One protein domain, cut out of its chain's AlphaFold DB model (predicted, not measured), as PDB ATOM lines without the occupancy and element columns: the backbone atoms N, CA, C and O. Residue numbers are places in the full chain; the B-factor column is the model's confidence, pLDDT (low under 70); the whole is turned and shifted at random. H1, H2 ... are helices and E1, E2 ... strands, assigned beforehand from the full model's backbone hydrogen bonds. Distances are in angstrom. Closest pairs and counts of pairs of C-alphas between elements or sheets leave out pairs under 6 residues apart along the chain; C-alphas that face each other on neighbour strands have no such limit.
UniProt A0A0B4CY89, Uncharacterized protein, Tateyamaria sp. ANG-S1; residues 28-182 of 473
ATOM      1  N   SER A  28      55.601 -40.082  33.577       70.81
ATOM      2  CA  SER A  28      54.919 -39.196  32.628       70.81
ATOM      3  C   SER A  28      55.186 -39.551  31.157       70.81
ATOM      4  O   SER A  28      54.253 -39.641  30.365       70.81
ATOM      5  N   THR A  29      56.433 -39.874  30.781       67.88
ATOM      6  CA  THR A  29      56.752 -40.330  29.406       67.88
ATOM      7  C   THR A  29      56.073 -41.657  29.060       67.88
ATOM      8  O   THR A  29      55.565 -41.835  27.957       67.88
ATOM      9  N   THR A  30      55.988 -42.572  30.031       74.44
ATOM     10  CA  THR A  30      55.302 -43.861  29.847       74.44
ATOM     11  C   THR A  30      53.784 -43.679  29.746       74.44
ATOM     12  O   THR A  30      53.123 -44.407  29.002       74.44
ATOM     13  N   ALA A  31      53.222 -42.705  30.468       79.12
ATOM     14  CA  ALA A  31      51.808 -42.358  30.385       79.12
ATOM     15  C   ALA A  31      51.437 -41.789  29.007       79.12
ATOM     16  O   ALA A  31      50.472 -42.271  28.411       79.12
ATOM     17  N   PHE A  32      52.245 -40.870  28.461       81.81
ATOM     18  CA  PHE A  32      52.066 -40.356  27.099       81.81
ATOM     19  C   PHE A  32      52.137 -41.460  26.046       81.81
ATOM     20  O   PHE A  32      51.238 -41.566  25.212       81.81
ATOM     21  N   ASP A  33      53.156 -42.324  26.106       75.69
ATOM     22  CA  ASP A  33      53.288 -43.451  25.176       75.69
ATOM     23  C   ASP A  33      52.030 -44.327  25.170       75.69
ATOM     24  O   ASP A  33      51.517 -44.703  24.113       75.69
ATOM     25  N   ALA A  34      51.492 -44.626  26.353       78.44
ATOM     26  CA  ALA A  34      50.307 -45.456  26.483       78.44
ATOM     27  C   ALA A  34      49.020 -44.746  26.011       78.44
ATOM     28  O   ALA A  34      48.169 -45.395  25.395       78.44
ATOM     29  N   ALA A  35      48.883 -43.436  26.247       82.75
ATOM     30  CA  ALA A  35      47.752 -42.630  25.775       82.75
ATOM     31  C   ALA A  35      47.763 -42.432  24.244       82.75
ATOM     32  O   ALA A  35      46.716 -42.472  23.588       82.75
ATOM     33  N   LEU A  36      48.948 -42.292  23.641       80.25
ATOM     34  CA  LEU A  36      49.131 -42.225  22.187       80.25
ATOM     35  C   LEU A  36      48.843 -43.577  21.520       80.25
ATOM     36  O   LEU A  36      48.128 -43.638  20.517       80.25
ATOM     37  N   GLN A  37      49.321 -44.675  22.110       79.75
ATOM     38  CA  GLN A  37      49.027 -46.025  21.625       79.75
ATOM     39  C   GLN A  37      47.532 -46.358  21.696       79.75
ATOM     40  O   GLN A  37      47.015 -46.999  20.778       79.75
ATOM     41  N   ALA A  38      46.818 -45.891  22.727       75.81
ATOM     42  CA  ALA A  38      45.360 -46.032  22.813       75.81
ATOM     43  C   ALA A  38      44.638 -45.371  21.623       75.81
ATOM     44  O   ALA A  38      43.613 -45.873  21.161       75.81
ATOM     45  N   ARG A  39      45.234 -44.315  21.055       76.38
ATOM     46  CA  ARG A  39      44.768 -43.606  19.849       76.38
ATOM     47  C   ARG A  39      45.340 -44.176  18.542       76.38
ATOM     48  O   ARG A  39      45.141 -43.599  17.474       76.38
ATOM     49  N   GLY A  40      46.043 -45.309  18.599       73.50
ATOM     50  CA  GLY A  40      46.646 -45.961  17.433       73.50
ATOM     51  C   GLY A  40      47.836 -45.204  16.839       73.50
ATOM     52  O   GLY A  40      48.191 -45.438  15.683       73.50
ATOM     53  N   ILE A  41      48.438 -44.292  17.605       74.69
ATOM     54  CA  ILE A  41      49.623 -43.540  17.201       74.69
ATOM     55  C   ILE A  41      50.856 -44.346  17.619       74.69
ATOM     56  O   ILE A  41      51.083 -44.594  18.801       74.69
ATOM     57  N   ASP A  42      51.651 -44.770  16.637       72.94
ATOM     58  CA  ASP A  42      52.925 -45.447  16.883       72.94
ATOM     59  C   ASP A  42      53.985 -44.410  17.269       72.94
ATOM     60  O   ASP A  42      54.442 -43.631  16.424       72.94
ATOM     61  N   THR A  43      54.390 -44.398  18.541       64.69
ATOM     62  CA  THR A  43      55.326 -43.395  19.065       64.69
ATOM     63  C   THR A  43      56.721 -43.484  18.443       64.69
ATOM     64  O   THR A  43      57.437 -42.488  18.384       64.69
ATOM     65  N   SER A  44      57.072 -44.623  17.830       59.19
ATOM     66  CA  SER A  44      58.316 -44.776  17.063       59.19
ATOM     67  C   SER A  44      58.317 -44.036  15.719       59.19
ATOM     68  O   SER A  44      59.367 -43.892  15.090       59.19
ATOM     69  N   THR A  45      57.146 -43.568  15.275       59.88
ATOM     70  CA  THR A  45      56.957 -42.853  14.004       59.88
ATOM     71  C   THR A  45      56.800 -41.344  14.170       59.88
ATOM     72  O   THR A  45      56.695 -40.635  13.167       59.88
ATOM     73  N   LEU A  46      56.804 -40.842  15.412       54.56
ATOM     74  CA  LEU A  46      56.749 -39.410  15.684       54.56
ATOM     75  C   LEU A  46      57.968 -38.708  15.087       54.56
ATOM     76  O   LEU A  46      59.101 -39.192  15.153       54.56
ATOM     77  N   THR A  47      57.738 -37.527  14.523       55.03
ATOM     78  CA  THR A  47      58.835 -36.625  14.169       55.03
ATOM     79  C   THR A  47      59.570 -36.168  15.429       55.03
ATOM     80  O   THR A  47      59.036 -36.226  16.537       55.03
ATOM     81  N   HIS A  48      60.794 -35.663  15.273       47.03
ATOM     82  CA  HIS A  48      61.555 -35.146  16.411       47.03
ATOM     83  C   HIS A  48      60.804 -34.030  17.159       47.03
ATOM     84  O   HIS A  48      60.764 -34.057  18.382       47.03
ATOM     85  N   ALA A  49      60.147 -33.118  16.434       49.62
ATOM     86  CA  ALA A  49      59.342 -32.044  17.023       49.62
ATOM     87  C   ALA A  49      58.142 -32.580  17.824       49.62
ATOM     88  O   ALA A  49      57.908 -32.152  18.945       49.62
ATOM     89  N   GLN A  50      57.434 -33.577  17.286       61.97
ATOM     90  CA  GLN A  50      56.321 -34.230  17.982       61.97
ATOM     91  C   GLN A  50      56.767 -34.931  19.258       61.97
ATOM     92  O   GLN A  50      56.136 -34.790  20.296       61.97
ATOM     93  N   ASN A  51      57.864 -35.682  19.183       61.56
ATOM     94  CA  ASN A  51      58.412 -36.354  20.352       61.56
ATOM     95  C   ASN A  51      58.881 -35.338  21.407       61.56
ATOM     96  O   ASN A  51      58.689 -35.555  22.598       61.56
ATOM     97  N   LYS A  52      59.454 -34.209  20.974       59.94
ATOM     98  CA  LYS A  52      59.904 -33.137  21.865       59.94
ATOM     99  C   LYS A  52      58.756 -32.531  22.669       59.94
ATOM    100  O   LYS A  52      58.910 -32.427  23.876       59.94
ATOM    101  N   ALA A  53      57.618 -32.221  22.044       67.50
ATOM    102  CA  ALA A  53      56.449 -31.684  22.749       67.50
ATOM    103  C   ALA A  53      56.026 -32.584  23.929       67.50
ATOM    104  O   ALA A  53      55.841 -32.115  25.050       67.50
ATOM    105  N   PHE A  54      55.979 -33.907  23.719       73.62
ATOM    106  CA  PHE A  54      55.660 -34.864  24.787       73.62
ATOM    107  C   PHE A  54      56.768 -35.001  25.840       73.62
ATOM    108  O   PHE A  54      56.471 -35.185  27.017       73.62
ATOM    109  N   VAL A  55      58.042 -34.916  25.447       64.75
ATOM    110  CA  VAL A  55      59.174 -34.966  26.388       64.75
ATOM    111  C   VAL A  55      59.228 -33.709  27.259       64.75
ATOM    112  O   VAL A  55      59.397 -33.828  28.473       64.75
ATOM    113  N   ASP A  56      59.040 -32.527  26.675       67.00
ATOM    114  CA  ASP A  56      59.017 -31.256  27.400       67.00
ATOM    115  C   ASP A  56      57.851 -31.229  28.390       67.00
ATOM    116  O   ASP A  56      58.054 -30.951  29.573       67.00
ATOM    117  N   ALA A  57      56.654 -31.618  27.949       75.62
ATOM    118  CA  ALA A  57      55.496 -31.729  28.826       75.62
ATOM    119  C   ALA A  57      55.694 -32.784  29.921       75.62
ATOM    120  O   ALA A  57      55.332 -32.542  31.069       75.62
ATOM    121  N   ALA A  58      56.337 -33.919  29.624       68.31
ATOM    122  CA  ALA A  58      56.645 -34.926  30.638       68.31
ATOM    123  C   ALA A  58      57.565 -34.360  31.724       68.31
ATOM    124  O   ALA A  58      57.288 -34.545  32.905       68.31
ATOM    125  N   MET A  59      58.600 -33.606  31.340       65.44
ATOM    126  CA  MET A  59      59.484 -32.935  32.296       65.44
ATOM    127  C   MET A  59      58.742 -31.894  33.141       65.44
ATOM    128  O   MET A  59      59.034 -31.753  34.327       65.44
ATOM    129  N   GLN A  60      57.798 -31.154  32.554       76.06
ATOM    130  CA  GLN A  60      56.968 -30.191  33.284       76.06
ATOM    131  C   GLN A  60      56.041 -30.901  34.276       76.06
ATOM    132  O   GLN A  60      56.010 -30.540  35.452       76.06
ATOM    133  N   ILE A  61      55.377 -31.971  33.841       78.88
ATOM    134  CA  ILE A  61      54.540 -32.830  34.682       78.88
ATOM    135  C   ILE A  61      55.359 -33.409  35.842       78.88
ATOM    136  O   ILE A  61      54.910 -33.371  36.985       78.88
ATOM    137  N   ASP A  62      56.588 -33.869  35.614       72.44
ATOM    138  CA  ASP A  62      57.423 -34.377  36.707       72.44
ATOM    139  C   ASP A  62      57.832 -33.296  37.695       72.44
ATOM    140  O   ASP A  62      57.912 -33.570  38.891       72.44
ATOM    141  N   LYS A  63      58.111 -32.074  37.219       74.12
ATOM    142  CA  LYS A  63      58.375 -30.933  38.105       74.12
ATOM    143  C   LYS A  63      57.165 -30.679  38.996       74.12
ATOM    144  O   LYS A  63      57.346 -30.482  40.194       74.12
ATOM    145  N   VAL A  64      55.954 -30.740  38.440       78.50
ATOM    146  CA  VAL A  64      54.700 -30.614  39.198       78.50
ATOM    147  C   VAL A  64      54.573 -31.745  40.220       78.50
ATOM    148  O   VAL A  64      54.393 -31.463  41.404       78.50
ATOM    149  N   LEU A  65      54.757 -33.003  39.806       79.38
ATOM    150  CA  LEU A  65      54.677 -34.190  40.668       79.38
ATOM    151  C   LEU A  65      55.729 -34.209  41.788       79.38
ATOM    152  O   LEU A  65      55.458 -34.699  42.883       79.38
ATOM    153  N   ALA A  66      56.932 -33.700  41.521       76.50
ATOM    154  CA  ALA A  66      58.027 -33.617  42.485       76.50
ATOM    155  C   ALA A  66      57.939 -32.383  43.400       76.50
ATOM    156  O   ALA A  66      58.751 -32.252  44.320       76.50
ATOM    157  N   SER A  67      56.993 -31.476  43.146       78.94
ATOM    158  CA  SER A  67      56.809 -30.243  43.908       78.94
ATOM    159  C   SER A  67      55.673 -30.340  44.927       78.94
ATOM    160  O   SER A  67      54.700 -31.078  44.764       78.94
ATOM    161  N   ASP A  68      55.748 -29.488  45.947       84.75
ATOM    162  CA  ASP A  68      54.654 -29.249  46.893       84.75
ATOM    163  C   ASP A  68      53.734 -28.100  46.433       84.75
ATOM    164  O   ASP A  68      53.167 -27.397  47.267       84.75
ATOM    165  N   VAL A  69      53.591 -27.887  45.115       83.75
ATOM    166  CA  VAL A  69      52.745 -26.816  44.569       83.75
ATOM    167  C   VAL A  69      51.319 -26.916  45.114       83.75
ATOM    168  O   VAL A  69      50.687 -27.978  45.080       83.75
ATOM    169  N   SER A  70      50.826 -25.810  45.665       86.75
ATOM    170  CA  SER A  70      49.572 -25.775  46.413       86.75
ATOM    171  C   SER A  70      48.640 -24.637  46.004       86.75
ATOM    172  O   SER A  70      47.441 -24.744  46.275       86.75
ATOM    173  N   THR A  71      49.149 -23.608  45.319       89.75
ATOM    174  CA  THR A  71      48.361 -22.501  44.750       89.75
ATOM    175  C   THR A  71      48.702 -22.242  43.284       89.75
ATOM    176  O   THR A  71      49.779 -22.607  42.807       89.75
ATOM    177  N   VAL A  72      47.792 -21.586  42.556       84.69
ATOM    178  CA  VAL A  72      47.998 -21.246  41.137       84.69
ATOM    179  C   VAL A  72      49.201 -20.310  40.952       84.69
ATOM    180  O   VAL A  72      49.945 -20.444  39.984       84.69
ATOM    181  N   GLU A  73      49.459 -19.403  41.897       85.69
ATOM    182  CA  GLU A  73      50.662 -18.565  41.875       85.69
ATOM    183  C   GLU A  73      51.944 -19.392  41.990       85.69
ATOM    184  O   GLU A  73      52.891 -19.143  41.249       85.69
ATOM    185  N   GLU A  74      51.968 -20.395  42.873       85.44
ATOM    186  CA  GLU A  74      53.107 -21.307  42.997       85.44
ATOM    187  C   GLU A  74      53.290 -22.143  41.724       85.44
ATOM    188  O   GLU A  74      54.424 -22.369  41.311       85.44
ATOM    189  N   ALA A  75      52.199 -22.561  41.072       79.12
ATOM    190  CA  ALA A  75      52.254 -23.271  39.793       79.12
ATOM    191  C   ALA A  75      52.855 -22.398  38.685       79.12
ATOM    192  O   ALA A  75      53.743 -22.847  37.956       79.12
ATOM    193  N   ARG A  76      52.432 -21.131  38.604       80.31
ATOM    194  CA  ARG A  76      52.993 -20.161  37.660       80.31
ATOM    195  C   ARG A  76      54.473 -19.907  37.928       80.31
ATOM    196  O   ARG A  76      55.248 -19.852  36.985       80.31
ATOM    197  N   ASP A  77      54.876 -19.767  39.187       77.44
ATOM    198  CA  ASP A  77      56.279 -19.534  39.542       77.44
ATOM    199  C   ASP A  77      57.149 -20.779  39.275       77.44
ATOM    200  O   ASP A  77      58.283 -20.652  38.811       77.44
ATOM    201  N   LEU A  78      56.612 -21.981  39.517       72.94
ATOM    202  CA  LEU A  78      57.280 -23.260  39.250       72.94
ATOM    203  C   LEU A  78      57.561 -23.465  37.754       72.94
ATOM    204  O   LEU A  78      58.621 -23.985  37.400       72.94
ATOM    205  N   LEU A  79      56.624 -23.055  36.896       73.88
ATOM    206  CA  LEU A  79      56.667 -23.264  35.447       73.88
ATOM    207  C   LEU A  79      56.908 -21.971  34.652       73.88
ATOM    208  O   LEU A  79      56.744 -21.972  33.440       73.88
ATOM    209  N   ALA A  80      57.359 -20.885  35.289       65.88
ATOM    210  CA  ALA A  80      57.441 -19.543  34.691       65.88
ATOM    211  C   ALA A  80      58.265 -19.442  33.392       65.88
ATOM    212  O   ALA A  80      58.116 -18.483  32.635       65.88
ATOM    213  N   PHE A  81      59.170 -20.394  33.158       50.66
ATOM    214  CA  PHE A  81      60.004 -20.472  31.954       50.66
ATOM    215  C   PHE A  81      59.561 -21.561  30.972       50.66
ATOM    216  O   PHE A  81      60.125 -21.651  29.886       50.66
ATOM    217  N   ASP A  82      58.598 -22.390  31.368       56.16
ATOM    218  CA  ASP A  82      58.219 -23.619  30.679       56.16
ATOM    219  C   ASP A  82      56.753 -23.600  30.196       56.16
ATOM    220  O   ASP A  82      56.454 -24.233  29.187       56.16
ATOM    221  N   ALA A  83      55.858 -22.858  30.865       67.38
ATOM    222  CA  ALA A  83      54.447 -22.710  30.499       67.38
ATOM    223  C   ALA A  83      53.914 -21.297  30.819       67.38
ATOM    224  O   ALA A  83      54.266 -20.705  31.843       67.38
ATOM    225  N   ASP A  84      53.034 -20.760  29.966       77.12
ATOM    226  CA  ASP A  84      52.288 -19.526  30.252       77.12
ATOM    227  C   ASP A  84      51.021 -19.877  31.042       77.12
ATOM    228  O   ASP A  84      50.087 -20.454  30.490       77.12
ATOM    229  N   ILE A  85      51.009 -19.572  32.344       80.25
ATOM    230  CA  ILE A  85      49.902 -19.901  33.252       80.25
ATOM    231  C   ILE A  85      49.199 -18.625  33.719       80.25
ATOM    232  O   ILE A  85      49.811 -17.745  34.336       80.25
ATOM    233  N   GLU A  86      47.886 -18.558  33.503       85.38
ATOM    234  CA  GLU A  86      47.016 -17.490  33.999       85.38
ATOM    235  C   GLU A  86      45.973 -18.021  34.988       85.38
ATOM    236  O   GLU A  86      45.353 -19.059  34.776       85.38
ATOM    237  N   ALA A  87      45.768 -17.280  36.077       86.75
ATOM    238  CA  ALA A  87      44.736 -17.560  37.064       86.75
ATOM    239  C   ALA A  87      43.498 -16.705  36.778       86.75
ATOM    240  O   ALA A  87      43.609 -15.480  36.666       86.75
ATOM    241  N   VAL A  88      42.322 -17.327  36.723       85.62
ATOM    242  CA  VAL A  88      41.042 -16.644  36.507       85.62
ATOM    243  C   VAL A  88      40.057 -17.008  37.610       85.62
ATOM    244  O   VAL A  88      39.865 -18.174  37.945       85.62
ATOM    245  N   ASP A  89      39.383 -16.002  38.161       86.75
ATOM    246  CA  ASP A  89      38.323 -16.218  39.142       86.75
ATOM    247  C   ASP A  89      37.061 -16.778  38.469       86.75
ATOM    248  O   ASP A  89      36.470 -16.120  37.613       86.75
ATOM    249  N   ASN A  90      36.571 -17.930  38.938       81.75
ATOM    250  CA  ASN A  90      35.356 -18.589  38.432       81.75
ATOM    251  C   ASN A  90      35.415 -18.903  36.929       81.75
ATOM    252  O   ASN A  90      34.501 -18.554  36.173       81.75
ATOM    253  N   LEU A  91      36.486 -19.577  36.512       80.19
ATOM    254  CA  LEU A  91      36.646 -20.029  35.138       80.19
ATOM    255  C   LEU A  91      35.422 -20.856  34.704       80.19
ATOM    256  O   LEU A  91      34.975 -21.773  35.398       80.19
ATOM    257  N   SER A  92      34.836 -20.493  33.565       75.38
ATOM    258  CA  SER A  92      33.646 -21.159  33.048       75.38
ATOM    259  C   SER A  92      33.558 -21.111  31.528       75.38
ATOM    260  O   SER A  92      34.140 -20.253  30.862       75.38
ATOM    261  N   THR A  93      32.806 -22.057  30.980       70.88
ATOM    262  CA  THR A  93      32.391 -22.073  29.581       70.88
ATOM    263  C   THR A  93      31.427 -20.917  29.281       70.88
ATOM    264  O   THR A  93      30.794 -20.357  30.180       70.88
ATOM    265  N   LEU A  94      31.218 -20.586  28.002       70.31
ATOM    266  CA  LEU A  94      30.242 -19.562  27.591       70.31
ATOM    267  C   LEU A  94      28.793 -19.886  28.003       70.31
ATOM    268  O   LEU A  94      27.957 -18.985  28.098       70.31
ATOM    269  N   ASN A  95      28.477 -21.160  28.235       71.00
ATOM    270  CA  ASN A  95      27.193 -21.634  28.754       71.00
ATOM    271  C   ASN A  95      27.121 -21.645  30.295       71.00
ATOM    272  O   ASN A  95      26.074 -21.995  30.844       71.00
ATOM    273  N   GLY A  96      28.175 -21.196  30.985       67.81
ATOM    274  CA  GLY A  96      28.222 -21.021  32.437       67.81
ATOM    275  C   GLY A  96      28.555 -22.291  33.222       67.81
ATOM    276  O   GLY A  96      28.318 -22.331  34.431       67.81
ATOM    277  N   GLU A  97      29.070 -23.328  32.560       76.38
ATOM    278  CA  GLU A  97      29.587 -24.518  33.238       76.38
ATOM    279  C   GLU A  97      30.973 -24.211  33.783       76.38
ATOM    280  O   GLU A  97      31.797 -23.606  33.103       76.38
ATOM    281  N   ARG A  98      31.223 -24.581  35.036       78.12
ATOM    282  CA  ARG A  98      32.500 -24.293  35.682       78.12
ATOM    283  C   ARG A  98      33.592 -25.202  35.124       78.12
ATOM    284  O   ARG A  98      33.359 -26.401  34.989       78.12
ATOM    285  N   LEU A  99      34.763 -24.629  34.876       80.38
ATOM    286  CA  LEU A  99      35.975 -25.345  34.491       80.38
ATOM    287  C   LEU A  99      37.011 -25.229  35.607       80.38
ATOM    288  O   LEU A  99      37.061 -24.223  36.312       80.38
ATOM    289  N   ASN A 100      37.831 -26.265  35.752       84.62
ATOM    290  CA  ASN A 100      38.978 -26.239  36.654       84.62
ATOM    291  C   ASN A 100      40.197 -25.645  35.939       84.62
ATOM    292  O   ASN A 100      40.872 -24.780  36.491       84.62
ATOM    293  N   GLY A 101      40.433 -26.054  34.696       84.75
ATOM    294  CA  GLY A 101      41.493 -25.548  33.841       84.75
ATOM    295  C   GLY A 101      41.074 -25.571  32.380       84.75
ATOM    296  O   GLY A 101      39.984 -26.045  32.048       84.75
ATOM    297  N   VAL A 102      41.907 -24.961  31.542       81.19
ATOM    298  CA  VAL A 102      41.834 -25.080  30.090       81.19
ATOM    299  C   VAL A 102      43.167 -24.706  29.440       81.19
ATOM    300  O   VAL A 102      43.719 -23.633  29.700       81.19
ATOM    301  N   ALA A 103      43.659 -25.557  28.546       77.88
ATOM    302  CA  ALA A 103      44.717 -25.241  27.599       77.88
ATOM    303  C   ALA A 103      44.130 -24.554  26.355       77.88
ATOM    304  O   ALA A 103      43.194 -25.046  25.707       77.88
ATOM    305  N   THR A 104      44.673 -23.390  26.019       69.56
ATOM    306  CA  THR A 104      44.280 -22.608  24.852       69.56
ATOM    307  C   THR A 104      45.135 -22.948  23.636       69.56
ATOM    308  O   THR A 104      46.217 -23.529  23.700       69.56
ATOM    309  N   GLU A 105      44.625 -22.533  22.485       66.00
ATOM    310  CA  GLU A 105      45.207 -22.720  21.159       66.00
ATOM    311  C   GLU A 105      46.637 -22.170  20.996       66.00
ATOM    312  O   GLU A 105      47.403 -22.665  20.172       66.00
ATOM    313  N   ASP A 106      46.991 -21.134  21.755       60.72
ATOM    314  CA  ASP A 106      48.309 -20.494  21.777       60.72
ATOM    315  C   ASP A 106      49.264 -21.094  22.826       60.72
ATOM    316  O   ASP A 106      50.345 -20.550  23.049       60.72
ATOM    317  N   GLY A 107      48.895 -22.228  23.434       65.56
ATOM    318  CA  GLY A 107      49.725 -22.960  24.396       65.56
ATOM    319  C   GLY A 107      49.682 -22.395  25.815       65.56
ATOM    320  O   GLY A 107      50.496 -22.788  26.654       65.56
ATOM    321  N   LYS A 108      48.750 -21.478  26.097       78.56
ATOM    322  CA  LYS A 108      48.531 -20.923  27.432       78.56
ATOM    323  C   LYS A 108      47.627 -21.840  28.253       78.56
ATOM    324  O   LYS A 108      46.674 -22.421  27.747       78.56
ATOM    325  N   ILE A 109      47.910 -21.955  29.543       83.12
ATOM    326  CA  ILE A 109      47.115 -22.722  30.500       83.12
ATOM    327  C   ILE A 109      46.384 -21.735  31.404       83.12
ATOM    328  O   ILE A 109      46.998 -20.930  32.103       83.12
ATOM    329  N   ILE A 110      45.059 -21.786  31.398       84.00
ATOM    330  CA  ILE A 110      44.214 -20.952  32.249       84.00
ATOM    331  C   ILE A 110      43.627 -21.835  33.343       84.00
ATOM    332  O   ILE A 110      42.998 -22.844  33.049       84.00
ATOM    333  N   LEU A 111      43.814 -21.457  34.603       87.50
ATOM    334  CA  LEU A 111      43.362 -22.217  35.770       87.50
ATOM    335  C   LEU A 111      42.361 -21.404  36.593       87.50
ATOM    336  O   LEU A 111      42.509 -20.187  36.737       87.50
ATOM    337  N   ASP A 112      41.364 -22.068  37.183       87.50
ATOM    338  CA  ASP A 112      40.508 -21.452  38.199       87.50
ATOM    339  C   ASP A 112      41.368 -21.104  39.425       87.50
ATOM    340  O   ASP A 112      42.014 -21.967  40.025       87.50
ATOM    341  N   SER A 113      41.377 -19.827  39.808       89.12
ATOM    342  CA  SER A 113      42.182 -19.301  40.919       89.12
ATOM    343  C   SER A 113      41.868 -19.953  42.274       89.12
ATOM    344  O   SER A 113      42.678 -19.882  43.199       89.12
ATOM    345  N   ALA A 114      40.703 -20.596  42.413       89.31
ATOM    346  CA  ALA A 114      40.303 -21.308  43.620       89.31
ATOM    347  C   ALA A 114      40.891 -22.727  43.720       89.31
ATOM    348  O   ALA A 114      40.725 -23.371  44.765       89.31
ATOM    349  N   LEU A 115      41.550 -23.238  42.671       90.94
ATOM    350  CA  LEU A 115      42.216 -24.536  42.712       90.94
ATOM    351  C   LEU A 115      43.384 -24.527  43.696       90.94
ATOM    352  O   LEU A 115      44.223 -23.628  43.708       90.94
ATOM    353  N   THR A 116      43.448 -25.570  44.522       92.12
ATOM    354  CA  THR A 116      44.527 -25.751  45.496       92.12
ATOM    355  C   THR A 116      44.884 -27.223  45.674       92.12
ATOM    356  O   THR A 116      44.064 -28.117  45.445       92.12
ATOM    357  N   GLY A 117      46.113 -27.475  46.126       89.25
ATOM    358  CA  GLY A 117      46.587 -28.809  46.496       89.25
ATOM    359  C   GLY A 117      46.482 -29.829  45.357       89.25
ATOM    360  O   GLY A 117      46.948 -29.580  44.253       89.25
ATOM    361  N   GLN A 118      45.886 -30.993  45.632       86.50
ATOM    362  CA  GLN A 118      45.833 -32.095  44.663       86.50
ATOM    363  C   GLN A 118      45.036 -31.732  43.405       86.50
ATOM    364  O   GLN A 118      45.555 -31.902  42.316       86.50
ATOM    365  N   ALA A 119      43.858 -31.120  43.558       86.75
ATOM    366  CA  ALA A 119      43.024 -30.737  42.418       86.75
ATOM    367  C   ALA A 119      43.728 -29.748  41.473       86.75
ATOM    368  O   ALA A 119      43.521 -29.795  40.271       86.75
ATOM    369  N   LEU A 120      44.582 -28.867  42.008       90.31
ATOM    370  CA  LEU A 120      45.424 -28.005  41.181       90.31
ATOM    371  C   LEU A 120      46.457 -28.812  40.387       90.31
ATOM    372  O   LEU A 120      46.661 -28.542  39.210       90.31
ATOM    373  N   ARG A 121      47.130 -29.769  41.037       88.19
ATOM    374  CA  ARG A 121      48.149 -30.602  40.387       88.19
ATOM    375  C   ARG A 121      47.552 -31.462  39.285       88.19
ATOM    376  O   ARG A 121      48.117 -31.486  38.203       88.19
ATOM    377  N   ASP A 122      46.423 -32.100  39.559       87.62
ATOM    378  CA  ASP A 122      45.711 -32.966  38.616       87.62
ATOM    379  C   ASP A 122      45.326 -32.177  37.362       87.62
ATOM    380  O   ASP A 122      45.756 -32.508  36.259       87.62
ATOM    381  N   THR A 123      44.653 -31.035  37.548       87.88
ATOM    382  CA  THR A 123      44.293 -30.142  36.441       87.88
ATOM    383  C   THR A 123      45.525 -29.618  35.703       87.88
ATOM    384  O   THR A 123      45.535 -29.562  34.482       87.88
ATOM    385  N   LEU A 124      46.605 -29.261  36.399       87.31
ATOM    386  CA  LEU A 124      47.818 -28.790  35.731       87.31
ATOM    387  C   LEU A 124      48.458 -29.883  34.857       87.31
ATOM    388  O   LEU A 124      48.929 -29.582  33.765       87.31
ATOM    389  N   ILE A 125      48.468 -31.138  35.311       88.94
ATOM    390  CA  ILE A 125      48.981 -32.281  34.538       88.94
ATOM    391  C   ILE A 125      48.118 -32.528  33.300       88.94
ATOM    392  O   ILE A 125      48.660 -32.723  32.211       88.94
ATOM    393  N   GLU A 126      46.798 -32.492  33.471       87.50
ATOM    394  CA  GLU A 126      45.815 -32.613  32.397       87.50
ATOM    395  C   GLU A 126      46.046 -31.550  31.309       87.50
ATOM    396  O   GLU A 126      46.278 -31.900  30.149       87.50
ATOM    397  N   GLU A 127      46.109 -30.265  31.677       86.81
ATOM    398  CA  GLU A 127      46.271 -29.180  30.697       86.81
ATOM    399  C   GLU A 127      47.654 -29.169  30.026       86.81
ATOM    400  O   GLU A 127      47.780 -28.835  28.846       86.81
ATOM    401  N   LEU A 128      48.707 -29.571  30.744       86.12
ATOM    402  CA  LEU A 128      50.044 -29.746  30.169       86.12
ATOM    403  C   LEU A 128      50.061 -30.848  29.104       86.12
ATOM    404  O   LEU A 128      50.697 -30.697  28.059       86.12
ATOM    405  N   ALA A 129      49.361 -31.953  29.357       86.12
ATOM    406  CA  ALA A 129      49.252 -33.057  28.416       86.12
ATOM    407  C   ALA A 129      48.427 -32.685  27.173       86.12
ATOM    408  O   ALA A 129      48.820 -33.041  26.058       86.12
ATOM    409  N   GLU A 130      47.342 -31.926  27.334       80.44
ATOM    410  CA  GLU A 130      46.537 -31.421  26.211       80.44
ATOM    411  C   GLU A 130      47.308 -30.428  25.342       80.44
ATOM    412  O   GLU A 130      47.339 -30.554  24.113       80.44
ATOM    413  N   SER A 131      48.020 -29.491  25.975       82.88
ATOM    414  CA  SER A 131      48.892 -28.548  25.274       82.88
ATOM    415  C   SER A 131      49.953 -29.283  24.440       82.88
ATOM    416  O   SER A 131      50.128 -28.992  23.253       82.88
ATOM    417  N   ALA A 132      50.574 -30.328  24.999       81.38
ATOM    418  CA  ALA A 132      51.573 -31.143  24.306       81.38
ATOM    419  C   ALA A 132      51.012 -31.888  23.087       81.38
ATOM    420  O   ALA A 132      51.652 -31.951  22.032       81.38
ATOM    421  N   PHE A 133      49.810 -32.462  23.209       79.38
ATOM    422  CA  PHE A 133      49.158 -33.139  22.088       79.38
ATOM    423  C   PHE A 133      48.858 -32.157  20.958       79.38
ATOM    424  O   PHE A 133      49.100 -32.455  19.779       79.38
ATOM    425  N   TYR A 134      48.361 -30.978  21.325       76.81
ATOM    426  CA  TYR A 134      48.058 -29.931  20.373       76.81
ATOM    427  C   TYR A 134      49.318 -29.419  19.669       76.81
ATOM    428  O   TYR A 134      49.329 -29.343  18.441       76.81
ATOM    429  N   GLU A 135      50.404 -29.161  20.397       77.75
ATOM    430  CA  GLU A 135      51.688 -28.756  19.814       77.75
ATOM    431  C   GLU A 135      52.221 -29.812  18.829       77.75
ATOM    432  O   GLU A 135      52.656 -29.492  17.719       77.75
ATOM    433  N   ALA A 136      52.122 -31.096  19.187       67.88
ATOM    434  CA  ALA A 136      52.612 -32.195  18.363       67.88
ATOM    435  C   ALA A 136      51.808 -32.385  17.059       67.88
ATOM    436  O   ALA A 136      52.374 -32.653  15.989       67.88
ATOM    437  N   PHE A 137      50.479 -32.297  17.117       70.06
ATOM    438  CA  PHE A 137      49.619 -32.674  15.987       70.06
ATOM    439  C   PHE A 137      48.866 -31.515  15.341       70.06
ATOM    440  O   PHE A 137      48.260 -31.718  14.283       70.06
ATOM    441  N   ASN A 138      48.927 -30.322  15.930       73.00
ATOM    442  CA  ASN A 138      48.200 -29.126  15.512       73.00
ATOM    443  C   ASN A 138      46.693 -29.402  15.319       73.00
ATOM    444  O   ASN A 138      46.088 -28.996  14.324       73.00
ATOM    445  N   ARG A 139      46.119 -30.203  16.226       66.12
ATOM    446  CA  ARG A 139      44.709 -30.622  16.258       66.12
ATOM    447  C   ARG A 139      44.354 -31.191  17.631       66.12
ATOM    448  O   ARG A 139      45.252 -31.627  18.347       66.12
ATOM    449  N   SER A 140      43.059 -31.275  17.921       67.50
ATOM    450  CA  SER A 140      42.537 -31.917  19.128       67.50
ATOM    451  C   SER A 140      42.782 -33.417  19.115       67.50
ATOM    452  O   SER A 140      42.915 -34.053  18.053       67.50
ATOM    453  N   SER A 141      42.859 -33.970  20.314       65.62
ATOM    454  CA  SER A 141      42.888 -35.400  20.546       65.62
ATOM    455  C   SER A 141      41.550 -36.037  20.141       65.62
ATOM    456  O   SER A 141      40.547 -35.375  19.949       65.62
ATOM    457  N   ALA A 142      41.524 -37.351  19.925       67.31
ATOM    458  CA  ALA A 142      40.251 -38.059  20.000       67.31
ATOM    459  C   ALA A 142      40.027 -38.434  21.468       67.31
ATOM    460  O   ALA A 142      40.832 -39.188  22.019       67.31
ATOM    461  N   GLY A 143      38.957 -37.919  22.075       70.12
ATOM    462  CA  GLY A 143      38.723 -38.085  23.507       70.12
ATOM    463  C   GLY A 143      39.615 -37.184  24.362       70.12
ATOM    464  O   GLY A 143      40.411 -36.419  23.834       70.12
ATOM    465  N   ASP A 144      39.530 -37.332  25.675       77.75
ATOM    466  CA  ASP A 144      40.233 -36.509  26.662       77.75
ATOM    467  C   ASP A 144      41.655 -37.059  26.892       77.75
ATOM    468  O   ASP A 144      41.847 -38.109  27.518       77.75
ATOM    469  N   PHE A 145      42.661 -36.457  26.250       83.62
ATOM    470  CA  PHE A 145      44.050 -36.932  26.303       83.62
ATOM    471  C   PHE A 145      44.745 -36.522  27.592       83.62
ATOM    472  O   PHE A 145      45.537 -37.307  28.127       83.62
ATOM    473  N   GLY A 146      44.426 -35.334  28.098       85.69
ATOM    474  CA  GLY A 146      44.905 -34.807  29.362       85.69
ATOM    475  C   GLY A 146      44.490 -35.696  30.517       85.69
ATOM    476  O   GLY A 146      45.360 -36.251  31.195       85.69
ATOM    477  N   ALA A 147      43.183 -35.923  30.673       83.81
ATOM    478  CA  ALA A 147      42.659 -36.741  31.759       83.81
ATOM    479  C   ALA A 147      43.120 -38.201  31.642       83.81
ATOM    480  O   ALA A 147      43.387 -38.865  32.641       83.81
ATOM    481  N   GLU A 148      43.268 -38.742  30.425       83.44
ATOM    482  CA  GLU A 148      43.801 -40.100  30.266       83.44
ATOM    483  C   GLU A 148      45.273 -40.187  30.691       83.44
ATOM    484  O   GLU A 148      45.684 -41.172  31.312       83.44
ATOM    485  N   THR A 149      46.074 -39.174  30.358       86.06
ATOM    486  CA  THR A 149      47.491 -39.113  30.731       86.06
ATOM    487  C   THR A 149      47.645 -38.971  32.244       86.06
ATOM    488  O   THR A 149      48.406 -39.729  32.848       86.06
ATOM    489  N   GLU A 150      46.875 -38.082  32.866       88.62
ATOM    490  CA  GLU A 150      46.802 -37.900  34.318       88.62
ATOM    491  C   GLU A 150      46.386 -39.203  35.025       88.62
ATOM    492  O   GLU A 150      47.147 -39.744  35.833       88.62
ATOM    493  N   ALA A 151      45.281 -39.826  34.609       82.06
ATOM    494  CA  ALA A 151      44.810 -41.105  35.144       82.06
ATOM    495  C   ALA A 151      45.839 -42.252  35.010       82.06
ATOM    496  O   ALA A 151      45.910 -43.161  35.850       82.06
ATOM    497  N   ARG A 152      46.656 -42.242  33.945       85.44
ATOM    498  CA  ARG A 152      47.760 -43.200  33.743       85.44
ATOM    499  C   ARG A 152      48.945 -42.925  34.666       85.44
ATOM    500  O   ARG A 152      49.561 -43.889  35.121       85.44
ATOM    501  N   ILE A 153      49.244 -41.659  34.957       84.19
ATOM    502  CA  ILE A 153      50.279 -41.245  35.917       84.19
ATOM    503  C   ILE A 153      49.890 -41.661  37.338       84.19
ATOM    504  O   ILE A 153      50.723 -42.206  38.063       84.19
ATOM    505  N   GLU A 154      48.624 -41.480  37.722       83.00
ATOM    506  CA  GLU A 154      48.117 -41.923  39.026       83.00
ATOM    507  C   GLU A 154      48.183 -43.450  39.204       83.00
ATOM    508  O   GLU A 154      48.302 -43.963  40.322       83.00
ATOM    509  N   GLY A 155      48.081 -44.196  38.098       79.12
ATOM    510  CA  GLY A 155      48.291 -45.643  38.039       79.12
ATOM    511  C   GLY A 155      47.164 -46.505  38.623       79.12
ATOM    512  O   GLY A 155      47.289 -47.732  38.629       79.12
ATOM    513  N   ASN A 156      46.062 -45.906  39.092       77.88
ATOM    514  CA  ASN A 156      44.935 -46.613  39.728       77.88
ATOM    515  C   ASN A 156      43.654 -46.656  38.873       77.88
ATOM    516  O   ASN A 156      42.648 -47.237  39.289       77.88
ATOM    517  N   ALA A 157      43.687 -46.067  37.678       81.00
ATOM    518  CA  ALA A 157      42.570 -46.037  36.746       81.00
ATOM    519  C   ALA A 157      42.213 -47.434  36.206       81.00
ATOM    520  O   ALA A 157      43.080 -48.239  35.857       81.00
ATOM    521  N   SER A 158      40.914 -47.737  36.107       81.56
ATOM    522  CA  SER A 158      40.458 -48.989  35.495       81.56
ATOM    523  C   SER A 158      40.615 -48.940  33.971       81.56
ATOM    524  O   SER A 158      40.509 -47.882  33.352       81.56
ATOM    525  N   ALA A 159      40.805 -50.098  33.333       79.25
ATOM    526  CA  ALA A 159      40.877 -50.172  31.871       79.25
ATOM    527  C   ALA A 159      39.587 -49.676  31.186       79.25
ATOM    528  O   ALA A 159      39.647 -49.135  30.087       79.25
ATOM    529  N   GLU A 160      38.429 -49.845  31.837       81.38
ATOM    530  CA  GLU A 160      37.141 -49.336  31.349       81.38
ATOM    531  C   GLU A 160      37.082 -47.803  31.392       81.38
ATOM    532  O   GLU A 160      36.582 -47.197  30.450       81.38
ATOM    533  N   TYR A 161      37.629 -47.184  32.443       81.06
ATOM    534  CA  TYR A 161      37.704 -45.729  32.575       81.06
ATOM    535  C   TYR A 161      38.679 -45.118  31.557       81.06
ATOM    536  O   TYR A 161      38.303 -44.210  30.825       81.06
ATOM    537  N   LEU A 162      39.878 -45.691  31.400       82.00
ATOM    538  CA  LEU A 162      40.841 -45.244  30.382       82.00
ATOM    539  C   LEU A 162      40.285 -45.379  28.953       82.00
ATOM    540  O   LEU A 162      40.488 -44.506  28.115       82.00
ATOM    541  N   ALA A 163      39.541 -46.455  28.671       78.81
ATOM    542  CA  ALA A 163      38.889 -46.630  27.376       78.81
ATOM    543  C   ALA A 163      37.790 -45.581  27.126       78.81
ATOM    544  O   ALA A 163      37.637 -45.130  25.990       78.81
ATOM    545  N   GLN A 164      37.048 -45.169  28.162       77.00
ATOM    546  CA  GLN A 164      36.068 -44.083  28.049       77.00
ATOM    547  C   GLN A 164      36.753 -42.772  27.659       77.00
ATOM    548  O   GLN A 164      36.367 -42.190  26.649       77.00
ATOM    549  N   LEU A 165      37.823 -42.386  28.363       78.12
ATOM    550  CA  LEU A 165      38.574 -41.157  28.076       78.12
ATOM    551  C   LEU A 165      39.099 -41.118  26.634       78.12
ATOM    552  O   LEU A 165      38.934 -40.116  25.954       78.12
ATOM    553  N   SER A 166      39.586 -42.242  26.097       71.75
ATOM    554  CA  SER A 166      40.072 -42.331  24.706       71.75
ATOM    555  C   SER A 166      38.993 -42.218  23.607       71.75
ATOM    556  O   SER A 166      39.318 -42.200  22.418       71.75
ATOM    557  N   THR A 167      37.703 -42.209  23.971       65.12
ATOM    558  CA  THR A 167      36.576 -42.231  23.014       65.12
ATOM    559  C   THR A 167      35.522 -41.148  23.243       65.12
ATOM    560  O   THR A 167      34.630 -40.993  22.402       65.12
ATOM    561  N   ASP A 168      35.608 -40.399  24.342       58.97
ATOM    562  CA  ASP A 168      34.617 -39.393  24.717       58.97
ATOM    563  C   ASP A 168      34.798 -38.089  23.924       58.97
ATOM    564  O   ASP A 168      35.517 -37.177  24.310       58.97
ATOM    565  N   VAL A 169      34.119 -37.994  22.780       51.12
ATOM    566  CA  VAL A 169      34.157 -36.815  21.891       51.12
ATOM    567  C   VAL A 169      33.437 -35.591  22.485       51.12
ATOM    568  O   VAL A 169      33.402 -34.538  21.851       51.12
ATOM    569  N   THR A 170      32.789 -35.725  23.648       47.22
ATOM    570  CA  THR A 170      31.950 -34.672  24.243       47.22
ATOM    571  C   THR A 170      32.723 -33.672  25.110       47.22
ATOM    572  O   THR A 170      32.158 -32.624  25.419       47.22
ATOM    573  N   ASN A 171      33.988 -33.950  25.439       50.72
ATOM    574  CA  ASN A 171      34.821 -33.117  26.323       50.72
ATOM    575  C   ASN A 171      35.819 -32.200  25.595       50.72
ATOM    576  O   ASN A 171      36.436 -31.355  26.224       50.72
ATOM    577  N   ASP A 172      35.945 -32.333  24.279       49.97
ATOM    578  CA  ASP A 172      37.185 -31.985  23.568       49.97
ATOM    579  C   ASP A 172      37.249 -30.533  23.052       49.97
ATOM    580  O   ASP A 172      38.219 -30.110  22.427       49.97
ATOM    581  N   THR A 173      36.175 -29.751  23.214       56.31
ATOM    582  CA  THR A 173      36.178 -28.320  22.869       56.31
ATOM    583  C   THR A 173      35.111 -27.565  23.660       56.31
ATOM    584  O   THR A 173      33.908 -27.756  23.453       56.31
ATOM    585  N   VAL A 174      35.529 -26.650  24.530       62.16
ATOM    586  CA  VAL A 174      34.667 -25.763  25.314       62.16
ATOM    587  C   VAL A 174      34.917 -24.312  24.938       62.16
ATOM    588  O   VAL A 174      36.011 -23.792  25.077       62.16
ATOM    589  N   GLN A 175      33.904 -23.589  24.470       60.91
ATOM    590  CA  GLN A 175      34.100 -22.170  24.179       60.91
ATOM    591  C   GLN A 175      34.201 -21.376  25.494       60.91
ATOM    592  O   GLN A 175      33.324 -21.498  26.352       60.91
ATOM    593  N   THR A 176      35.232 -20.543  25.641       59.06
ATOM    594  CA  THR A 176      35.442 -19.638  26.786       59.06
ATOM    595  C   THR A 176      35.549 -18.186  26.306       59.06
ATOM    596  O   THR A 176      35.611 -17.915  25.105       59.06
ATOM    597  N   GLU A 177      35.566 -17.224  27.230       54.81
ATOM    598  CA  GLU A 177      35.818 -15.817  26.881       54.81
ATOM    599  C   GLU A 177      37.277 -15.534  26.478       54.81
ATOM    600  O   GLU A 177      37.557 -14.493  25.882       54.81
ATOM    601  N   PHE A 178      38.182 -16.479  26.746       53.47
ATOM    602  CA  PHE A 178      39.611 -16.400  26.438       53.47
ATOM    603  C   PHE A 178      39.983 -17.112  25.125       53.47
ATOM    604  O   PHE A 178      41.115 -16.999  24.669       53.47
ATOM    605  N   GLY A 179      39.034 -17.815  24.495       54.97
ATOM    606  CA  GLY A 179      39.238 -18.596  23.270       54.97
ATOM    607  C   GLY A 179      38.409 -19.883  23.256       54.97
ATOM    608  O   GLY A 179      37.641 -20.142  24.188       54.97
ATOM    609  N   ASN A 180      38.547 -20.713  22.216       57.28
ATOM    610  CA  ASN A 180      38.067 -22.092  22.320       57.28
ATOM    611  C   ASN A 180      39.032 -22.837  23.242       57.28
ATOM    612  O   ASN A 180      40.212 -22.989  22.938       57.28
ATOM    613  N   GLY A 181      38.528 -23.249  24.393       53.56
ATOM    614  CA  GLY A 181      39.155 -24.257  25.214       53.56
ATOM    615  C   GLY A 181      39.180 -25.580  24.476       53.56
ATOM    616  O   GLY A 181      38.136 -26.034  24.027       53.56
ATOM    617  N   GLN A 182      40.375 -26.141  24.358       53.84
ATOM    618  CA  GLN A 182      40.777 -27.320  23.596       53.84
ATOM    619  C   GLN A 182      40.757 -27.215  22.054       53.84
ATOM    620  O   GLN A 182      39.742 -27.256  21.362       53.84
TER     621      GLN A 182
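This is residues 28 to 182 of the 473 residues of an uncharacterized protein of Tateyamaria sp. ANG-S1 (UniProt A0A0B4CY89). The long helix H4 runs through the middle, with a small sheet of three strands on one side of it and the helices H2, H5 and H1 packed together on its other sides. H3 covers the sheet's edge strand E1, H6 packs on H5, and the small hairpin E4 and E5 ends near E2. The printed part has 155 residues, with six named helices and five named strands in the order H1 H2 H3 E1 E2 E3 H4 H5 H6 E4 E5. The sheet is mixed, in the order E1 E3 E2, and the class is mixed, helices and strands. The whole is compact, with a radius of gyration of the C-alphas of 14.4 A, and rounded, spanning 40 by 34 by 30 A.

E1, residues 84 to 88, and E3, residues 108 to 112, are parallel; N 86 and O 109 are 2.9 A apart, within hydrogen-bond range. E3 and E2, residues 101 to 103, form an antiparallel hairpin, with N 102 and O 110 at 2.8 A. H4, residues 117 to 137, and H3, residues 72 to 78, are on the same face of this sheet, in two layers, helices on one face of a sheet. H4 is over E3 and E2 at a height of 7.6 A, H3 over E1 at 8.8 A. H2, residues 48 to 65, touches H4 at a shallow tilt of 4 degrees, opposite ways, closest at the C-alphas of Gln 50 and Ala 136, 4.2 A. H5, residues 145 to 154, touches H4 at a steep tilt of 49 degrees, closest at the C-alphas of Glu 126 and Gly 146, 3.9 A. H1, residues 28 to 38, touches H5, closest at the C-alphas of Ala 31 and Arg 152, 5.3 A, and touches residues 54 to 62 of H2. H6, residues 159 to 165, forms a helical hairpin with H5, closest at the C-alphas of Glu 148 and Leu 165, 5.8 A. E4, residues 174 to 176, and E5, residues 179 to 181, form an antiparallel hairpin, with N 174 and O 181 at 2.7 A. Every O i to N i+4 pair is within hydrogen-bond range in H1, H3, H4, H5 and H6, and 13 of 14 in H2.

H1 begins at C-alpha 28 (54.919, -39.196, 32.628). H4 is 30.9 A long and H2 25.2 A. E5 ends at C-alpha 181 (39.155, -24.257, 25.214).

The C-alphas farthest apart, of Ser 44 and Gly 96, are 41.3 A apart. The printed part has no cut. The link from E1 to E2, residues 89 to 100, is long. Mean pLDDT of the printed part is 74.8; 46 residues are under 70, among them 43 to 53 and 167 to 182.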